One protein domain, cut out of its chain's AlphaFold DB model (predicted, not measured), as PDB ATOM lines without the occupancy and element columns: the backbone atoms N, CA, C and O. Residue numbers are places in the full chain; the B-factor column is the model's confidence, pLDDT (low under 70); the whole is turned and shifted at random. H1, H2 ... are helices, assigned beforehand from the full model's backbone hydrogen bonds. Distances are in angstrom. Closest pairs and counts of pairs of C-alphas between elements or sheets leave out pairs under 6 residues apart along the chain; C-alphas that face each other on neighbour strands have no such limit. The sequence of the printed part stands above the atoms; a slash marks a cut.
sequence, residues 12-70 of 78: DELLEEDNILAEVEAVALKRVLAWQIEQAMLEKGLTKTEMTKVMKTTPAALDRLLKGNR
ATOM      1  N   ASP A  12      37.396  -2.957 -46.727       92.62
ATOM      2  CA  ASP A  12      37.938  -1.603 -46.847       92.62
ATOM      3  C   ASP A  12      37.812  -1.107 -48.292       92.62
ATOM      4  O   ASP A  12      37.306  -0.013 -48.512       92.62
ATOM      5  N   GLU A  13      38.139  -1.955 -49.274       93.50
ATOM      6  CA  GLU A  13      37.941  -1.662 -50.703       93.50
ATOM      7  C   GLU A  13      36.460  -1.377 -51.020       93.50
ATOM      8  O   GLU A  13      36.160  -0.400 -51.697       93.50
ATOM      9  N   LEU A  14      35.521  -2.162 -50.474       93.56
ATOM     10  CA  LEU A  14      34.079  -1.914 -50.634       93.56
ATOM     11  C   LEU A  14      33.647  -0.559 -50.037       93.56
ATOM     12  O   LEU A  14      32.855   0.167 -50.631       93.56
ATOM     13  N   LEU A  15      34.150  -0.205 -48.853       95.75
ATOM     14  CA  LEU A  15      33.808   1.055 -48.185       95.75
ATOM     15  C   LEU A  15      34.479   2.272 -48.846       95.75
ATOM     16  O   LEU A  15      33.947   3.384 -48.770       95.75
ATOM     17  N   GLU A  16      35.642   2.079 -49.470       95.19
ATOM     18  CA  GLU A  16      36.311   3.076 -50.308       95.19
ATOM     19  C   GLU A  16      35.544   3.320 -51.610       95.19
ATOM     20  O   GLU A  16      35.383   4.479 -51.992       95.19
ATOM     21  N   GLU A  17      35.024   2.268 -52.253       94.81
ATOM     22  CA  GLU A  17      34.176   2.374 -53.452       94.81
ATOM     23  C   GLU A  17      32.940   3.254 -53.203       94.81
ATOM     24  O   GLU A  17      32.605   4.105 -54.031       94.81
ATOM     25  N   ASP A  18      32.322   3.118 -52.028       94.81
ATOM     26  CA  ASP A  18      31.181   3.931 -51.592       94.81
ATOM     27  C   ASP A  18      31.591   5.296 -50.991       94.81
ATOM     28  O   ASP A  18      30.735   6.109 -50.638       94.81
ATOM     29  N   ASN A  19      32.895   5.581 -50.880       95.56
ATOM     30  CA  ASN A  19      33.464   6.797 -50.287       95.56
ATOM     31  C   ASN A  19      32.994   7.060 -48.834       95.56
ATOM     32  O   ASN A  19      32.873   8.209 -48.402       95.56
ATOM     33  N   ILE A  20      32.746   5.988 -48.070       97.19
ATOM     34  CA  ILE A  20      32.283   6.022 -46.667       97.19
ATOM     35  C   ILE A  20      33.282   5.419 -45.671       97.19
ATOM     36  O   ILE A  20      33.023   5.468 -44.467       97.19
ATOM     37  N   LEU A  21      34.422   4.881 -46.128       95.31
ATOM     38  CA  LEU A  21      35.420   4.236 -45.260       95.31
ATOM     39  C   LEU A  21      35.759   5.089 -44.028       95.31
ATOM     40  O   LEU A  21      35.609   4.626 -42.902       95.31
ATOM     41  N   ALA A  22      36.121   6.359 -44.228       94.81
ATOM     42  CA  ALA A  22      36.521   7.243 -43.134       94.81
ATOM     43  C   ALA A  22      35.406   7.477 -42.093       94.81
ATOM     44  O   ALA A  22      35.680   7.609 -40.898       94.81
ATOM     45  N   GLU A  23      34.142   7.526 -42.525       93.19
ATOM     46  CA  GLU A  23      33.000   7.666 -41.616       93.19
ATOM     47  C   GLU A  23      32.811   6.393 -40.788       93.19
ATOM     48  O   GLU A  23      32.694   6.453 -39.559       93.19
ATOM     49  N   VAL A  24      32.842   5.236 -41.450       94.62
ATOM     50  CA  VAL A  24      32.699   3.929 -40.801       94.62
ATOM     51  C   VAL A  24      33.831   3.688 -39.808       94.62
ATOM     52  O   VAL A  24      33.565   3.288 -38.673       94.62
ATOM     53  N   GLU A  25      35.075   3.989 -40.178       94.31
ATOM     54  CA  GLU A  25      36.234   3.887 -39.290       94.31
ATOM     55  C   GLU A  25      36.103   4.797 -38.067       94.31
ATOM     56  O   GLU A  25      36.345   4.360 -36.939       94.31
ATOM     57  N   ALA A  26      35.668   6.048 -38.250       92.88
ATOM     58  CA  ALA A  26      35.473   6.978 -37.142       92.88
ATOM     59  C   ALA A  26      34.402   6.477 -36.158       92.88
ATOM     60  O   ALA A  26      34.585   6.540 -34.933       92.88
ATOM     61  N   VAL A  27      33.294   5.943 -36.679       91.62
ATOM     62  CA  VAL A  27      32.225   5.340 -35.872       91.62
ATOM     63  C   VAL A  27      32.729   4.083 -35.158       91.62
ATOM     64  O   VAL A  27      32.518   3.937 -33.948       91.62
ATOM     65  N   ALA A  28      33.437   3.197 -35.861       91.81
ATOM     66  CA  ALA A  28      34.001   1.975 -35.299       91.81
ATOM     67  C   ALA A  28      34.987   2.286 -34.166       91.81
ATOM     68  O   ALA A  28      34.842   1.755 -33.063       91.81
ATOM     69  N   LEU A  29      35.923   3.214 -34.384       91.75
ATOM     70  CA  LEU A  29      36.897   3.641 -33.383       91.75
ATOM     71  C   LEU A  29      36.209   4.175 -32.123       91.75
ATOM     72  O   LEU A  29      36.549   3.786 -31.004       91.75
ATOM     73  N   LYS A  30      35.195   5.032 -32.290       90.06
ATOM     74  CA  LYS A  30      34.418   5.576 -31.171       90.06
ATOM     75  C   LYS A  30      33.740   4.471 -30.357       90.06
ATOM     76  O   LYS A  30      33.771   4.521 -29.126       90.06
ATOM     77  N   ARG A  31      33.138   3.478 -31.021       91.56
ATOM     78  CA  ARG A  31      32.471   2.339 -30.365       91.56
ATOM     79  C   ARG A  31      33.469   1.455 -29.620       91.56
ATOM     80  O   ARG A  31      33.217   1.110 -28.468       91.56
ATOM     81  N   VAL A  32      34.620   1.164 -30.229       93.25
ATOM     82  CA  VAL A  32      35.693   0.373 -29.602       93.25
ATOM     83  C   VAL A  32      36.212   1.063 -28.342       93.25
ATOM     84  O   VAL A  32      36.292   0.428 -27.294       93.25
ATOM     85  N   LEU A  33      36.495   2.368 -28.400       91.75
ATOM     86  CA  LEU A  33      36.957   3.127 -27.232       91.75
ATOM     87  C   LEU A  33      35.912   3.154 -26.110       91.75
ATOM     88  O   LEU A  33      36.246   2.964 -24.942       91.75
ATOM     89  N   ALA A  34      34.641   3.368 -26.452       92.31
ATOM     90  CA  ALA A  34      33.552   3.345 -25.481       92.31
ATOM     91  C   ALA A  34      33.441   1.976 -24.793       92.31
ATOM     92  O   ALA A  34      33.381   1.910 -23.565       92.31
ATOM     93  N   TRP A  35      33.479   0.895 -25.573       93.81
ATOM     94  CA  TRP A  35      33.461  -0.470 -25.057       93.81
ATOM     95  C   TRP A  35      34.667  -0.758 -24.153       93.81
ATOM     96  O   TRP A  35      34.477  -1.283 -23.060       93.81
ATOM     97  N   GLN A  36      35.881  -0.355 -24.539       94.50
ATOM     98  CA  GLN A  36      37.087  -0.530 -23.715       94.50
ATOM     99  C   GLN A  36      36.971   0.172 -22.355       94.50
ATOM    100  O   GLN A  36      37.395  -0.379 -21.339       94.50
ATOM    101  N   ILE A  37      36.366   1.362 -22.308       93.81
ATOM    102  CA  ILE A  37      36.108   2.066 -21.045       93.81
ATOM    103  C   ILE A  37      35.073   1.305 -20.205       93.81
ATOM    104  O   ILE A  37      35.283   1.142 -19.003       93.81
ATOM    105  N   GLU A  38      33.983   0.813 -20.810       93.94
ATOM    106  CA  GLU A  38      32.986  -0.007 -20.102       93.94
ATOM    107  C   GLU A  38      33.626  -1.287 -19.538       93.94
ATOM    108  O   GLU A  38      33.401  -1.607 -18.371       93.94
ATOM    109  N   GLN A  39      34.482  -1.974 -20.303       95.81
ATOM    110  CA  GLN A  39      35.208  -3.153 -19.816       95.81
ATOM    111  C   GLN A  39      36.145  -2.804 -18.660       95.81
ATOM    112  O   GLN A  39      36.092  -3.449 -17.618       95.81
ATOM    113  N   ALA A  40      36.931  -1.732 -18.780       95.56
ATOM    114  CA  ALA A  40      37.826  -1.300 -17.711       95.56
ATOM    115  C   ALA A  40      37.071  -0.930 -16.419       95.56
ATOM    116  O   ALA A  40      37.591  -1.133 -15.322       95.56
ATOM    117  N   MET A  41      35.852  -0.386 -16.529       95.25
ATOM    118  CA  MET A  41      34.980  -0.154 -15.375       95.25
ATOM    119  C   MET A  41      34.549  -1.471 -14.727       95.25
ATOM    120  O   MET A  41      34.644  -1.595 -13.508       95.25
ATOM    121  N   LEU A  42      34.115  -2.449 -15.525       95.88
ATOM    122  CA  LEU A  42      33.677  -3.760 -15.039       95.88
ATOM    123  C   LEU A  42      34.818  -4.527 -14.362       95.88
ATOM    124  O   LEU A  42      34.663  -4.976 -13.230       95.88
ATOM    125  N   GLU A  43      35.976  -4.616 -15.015       97.25
ATOM    126  CA  GLU A  43      37.155  -5.331 -14.511       97.25
ATOM    127  C   GLU A  43      37.663  -4.768 -13.182       97.25
ATOM    128  O   GLU A  43      38.144  -5.508 -12.324       97.25
ATOM    129  N   LYS A  44      37.558  -3.449 -13.001       96.50
ATOM    130  CA  LYS A  44      38.041  -2.752 -11.804       96.50
ATOM    131  C   LYS A  44      36.947  -2.491 -10.769       96.50
ATOM    132  O   LYS A  44      37.242  -1.902  -9.733       96.50
ATOM    133  N   GLY A  45      35.701  -2.876 -11.050       96.44
ATOM    134  CA  GLY A  45      34.548  -2.568 -10.202       96.44
ATOM    135  C   GLY A  45      34.286  -1.067 -10.031       96.44
ATOM    136  O   GLY A  45      33.763  -0.657  -8.999       96.44
ATOM    137  N   LEU A  46      34.675  -0.239 -11.007       95.94
ATOM    138  CA  LEU A  46      34.526   1.214 -10.930       95.94
ATOM    139  C   LEU A  46      33.121   1.640 -11.345       95.94
ATOM    140  O   LEU A  46      32.632   1.322 -12.430       95.94
ATOM    141  N   THR A  47      32.507   2.472 -10.517       95.00
ATOM    142  CA  THR A  47      31.315   3.224 -10.889       95.00
ATOM    143  C   THR A  47      31.655   4.332 -11.886       95.00
ATOM    144  O   THR A  47      32.800   4.766 -12.039       95.00
ATOM    145  N   LYS A  48      30.626   4.864 -12.549       92.75
ATOM    146  CA  LYS A  48      30.771   5.972 -13.501       92.75
ATOM    147  C   LYS A  48      31.424   7.206 -12.869       92.75
ATOM    148  O   LYS A  48      32.300   7.814 -13.473       92.75
ATOM    149  N   THR A  49      31.041   7.537 -11.637       95.12
ATOM    150  CA  THR A  49      31.584   8.669 -10.869       95.12
ATOM    151  C   THR A  49      33.040   8.457 -10.453       95.12
ATOM    152  O   THR A  49      33.797   9.415 -10.303       95.12
ATOM    153  N   GLU A  50      33.461   7.215 -10.240       96.56
ATOM    154  CA  GLU A  50      34.869   6.913  -9.974       96.56
ATOM    155  C   GLU A  50      35.684   6.991 -11.261       96.56
ATOM    156  O   GLU A  50      36.753   7.603 -11.275       96.56
ATOM    157  N   MET A  51      35.140   6.481 -12.368       95.69
ATOM    158  CA  MET A  51      35.790   6.561 -13.672       95.69
ATOM    159  C   MET A  51      35.997   8.012 -14.131       95.69
ATOM    160  O   MET A  51      37.058   8.334 -14.665       95.69
ATOM    161  N   THR A  52      35.061   8.931 -13.852       96.81
ATOM    162  CA  THR A  52      35.274  10.358 -14.163       96.81
ATOM    163  C   THR A  52      36.481  10.941 -13.432       96.81
ATOM    164  O   THR A  52      37.222  11.734 -14.012       96.81
ATOM    165  N   LYS A  53      36.726  10.524 -12.182       96.56
ATOM    166  CA  LYS A  53      37.903  10.944 -11.404       96.56
ATOM    167  C   LYS A  53      39.188  10.335 -11.962       96.56
ATOM    168  O   LYS A  53      40.170  11.055 -12.122       96.56
ATOM    169  N   VAL A  54      39.167   9.044 -12.302       94.94
ATOM    170  CA  VAL A  54      40.316   8.326 -12.885       94.94
ATOM    171  C   VAL A  54      40.740   8.955 -14.214       94.94
ATOM    172  O   VAL A  54      41.918   9.241 -14.414       94.94
ATOM    173  N   MET A  55      39.781   9.235 -15.096       94.12
ATOM    174  CA  MET A  55      40.034   9.830 -16.412       94.12
ATOM    175  C   MET A  55      40.189  11.357 -16.382       94.12
ATOM    176  O   MET A  55      40.421  11.956 -17.430       94.12
ATOM    177  N   LYS A  56      40.033  11.997 -15.213       96.56
ATOM    178  CA  LYS A  56      40.028  13.463 -15.053       96.56
ATOM    179  C   LYS A  56      39.071  14.151 -16.036       96.56
ATOM    180  O   LYS A  56      39.412  15.142 -16.676       96.56
ATOM    181  N   THR A  57      37.869  13.600 -16.165       94.25
ATOM    182  CA  THR A  57      36.837  14.072 -17.091       94.25
ATOM    183  C   THR A  57      35.561  14.452 -16.347       94.25
ATOM    184  O   THR A  57      35.409  14.200 -15.151       94.25
ATOM    185  N   THR A  58      34.618  15.069 -17.054       95.00
ATOM    186  CA  THR A  58      33.298  15.383 -16.503       95.00
ATOM    187  C   THR A  58      32.324  14.223 -16.738       95.00
ATOM    188  O   THR A  58      32.479  13.486 -17.717       95.00
ATOM    189  N   PRO A  59      31.275  14.069 -15.905       91.56
ATOM    190  CA  PRO A  59      30.222  13.085 -16.152       91.56
ATOM    191  C   PRO A  59      29.618  13.214 -17.552       91.56
ATOM    192  O   PRO A  59      29.538  12.234 -18.274       91.56
ATOM    193  N   ALA A  60      29.303  14.433 -18.003       92.94
ATOM    194  CA  ALA A  60      28.741  14.660 -19.336       92.94
ATOM    195  C   ALA A  60      29.678  14.231 -20.484       92.94
ATOM    196  O   ALA A  60      29.215  13.739 -21.515       92.94
ATOM    197  N   ALA A  61      30.992  14.416 -20.326       91.56
ATOM    198  CA  ALA A  61      31.971  13.988 -21.320       91.56
ATOM    199  C   ALA A  61      32.122  12.460 -21.347       91.56
ATOM    200  O   ALA A  61      32.110  11.879 -22.433       91.56
ATOM    201  N   LEU A  62      32.181  11.808 -20.179       93.38
ATOM    202  CA  LEU A  62      32.180  10.347 -20.089       93.38
ATOM    203  C   LEU A  62      30.884   9.761 -20.665       93.38
ATOM    204  O   LEU A  62      30.932   8.850 -21.484       93.38
ATOM    205  N   ASP A  63      29.728  10.330 -20.327       91.62
ATOM    206  CA  ASP A  63      28.428   9.950 -20.882       91.62
ATOM    207  C   ASP A  63      28.407  10.017 -22.403       91.62
ATOM    208  O   ASP A  63      27.894   9.107 -23.046       91.62
ATOM    209  N   ARG A  64      28.959  11.079 -22.993       89.75
ATOM    210  CA  ARG A  64      29.010  11.229 -24.450       89.75
ATOM    211  C   ARG A  64      29.903  10.178 -25.108       89.75
ATOM    212  O   ARG A  64      29.540   9.681 -26.172       89.75
ATOM    213  N   LEU A  65      31.029   9.830 -24.481       88.25
ATOM    214  CA  LEU A  65      31.900   8.750 -24.953       88.25
ATOM    215  C   LEU A  65      31.165   7.406 -24.894       88.25
ATOM    216  O   LEU A  65      31.041   6.737 -25.915       88.25
ATOM    217  N   LEU A  66      30.569   7.071 -23.747       89.00
ATOM    218  CA  LEU A  66      29.852   5.805 -23.545       89.00
ATOM    219  C   LEU A  66      28.563   5.684 -24.378       89.00
ATOM    220  O   LEU A  66      28.165   4.587 -24.768       89.00
ATOM    221  N   LYS A  67      27.897   6.802 -24.693       83.62
ATOM    222  CA  LYS A  67      26.733   6.830 -25.596       83.62
ATOM    223  C   LYS A  67      27.102   6.529 -27.047       83.62
ATOM    224  O   LYS A  67      26.242   6.056 -27.773       83.62
ATOM    225  N   GLY A  68      28.354   6.741 -27.460       68.88
ATOM    226  CA  GLY A  68      28.829   6.382 -28.800       68.88
ATOM    227  C   GLY A  68      28.691   4.897 -29.140       68.88
ATOM    228  O   GLY A  68      28.538   4.566 -30.307       68.88
ATOM    229  N   ASN A  69      28.690   4.023 -28.127       58.88
ATOM    230  CA  ASN A  69      28.423   2.590 -28.280       58.88
ATOM    231  C   ASN A  69      26.933   2.286 -28.542       58.88
ATOM    232  O   ASN A  69      26.577   1.266 -29.118       58.88
ATOM    233  N   ARG A  70      26.043   3.183 -28.107       59.78
ATOM    234  CA  ARG A  70      24.589   3.055 -28.226       59.78
ATOM    235  C   ARG A  70      24.102   4.043 -29.276       59.78
ATOM    236  O   ARG A  70      23.415   5.010 -28.943       59.78
TER     237      ARG A  70
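Overview. This is residues 12 to 70 of the 78 residues of the protein "XRE family transcriptional regulator" of Moorea sp. SIO3G5 (UniProt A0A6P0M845). One long helix, H2, makes most of the length; short H1 folds back at its first end, and past its last end the printed part turns back through H3, set crosswise, into H4, which slants back to meet H2 around Ala 34. H1 sits at the far end from H3 and H4. The printed part has 59 residues with four named helices, H1, H2, H3 and H4 in that order, and no named strand: the class is all helix. It is loose, with a radius of gyration of the C-alphas of 14.5 A, and spans 44 by 22 by 17 A.

Along the chain. Find C-alpha 12 at (37.938, -1.603, -46.847), where H1, residues 12 to 17, begins. H2, residues 21 to 44, runs 34.3 A from C-alpha 21 at (35.420, 4.236, -45.260) to C-alpha 44 at (38.041, -2.752, -11.804). Next come H3, residues 48 to 54, 9.9 A long, and H4, residues 59 to 67, 11.9 A long, ending at C-alpha 67 at (26.733, 6.830, -25.596).

Arrangement. Look first at Leu 15 and Leu 21, the closest C-alphas of H1 and H2, 4.6 A apart: these helices are close but not clearly touching. They run opposite ways at a shallow tilt of 34.6 degrees, only just short of steep. H2 touches H4 with residues 30 to 38 alone; the closest C-alphas, of Ala 34 and Leu 66, are 4.8 A apart. These two run opposite ways at a steep tilt of 62 degrees. H3 is close to H2 but not clearly touching, about perpendicular at 86 degrees, with the C-alphas of Met 41 and Met 51 closest at 7.0 A. H3 touches H4, the closest C-alphas being those of Thr 52 and Pro 59, 6.1 A apart. H1 is apart from H3 and H4. Every O i to N i+4 pair is within hydrogen-bond range in H1, H2 and H4; in H3, 2 of 3 are.

Size, cuts and confidence. The C-alphas of Glu 17 and Glu 50 are the two farthest apart, at 43.7 A. The printed part has no cut, and its three links are tight. Mean pLDDT of the printed part is 92.2; look to residues 68 to 70 for values under 70.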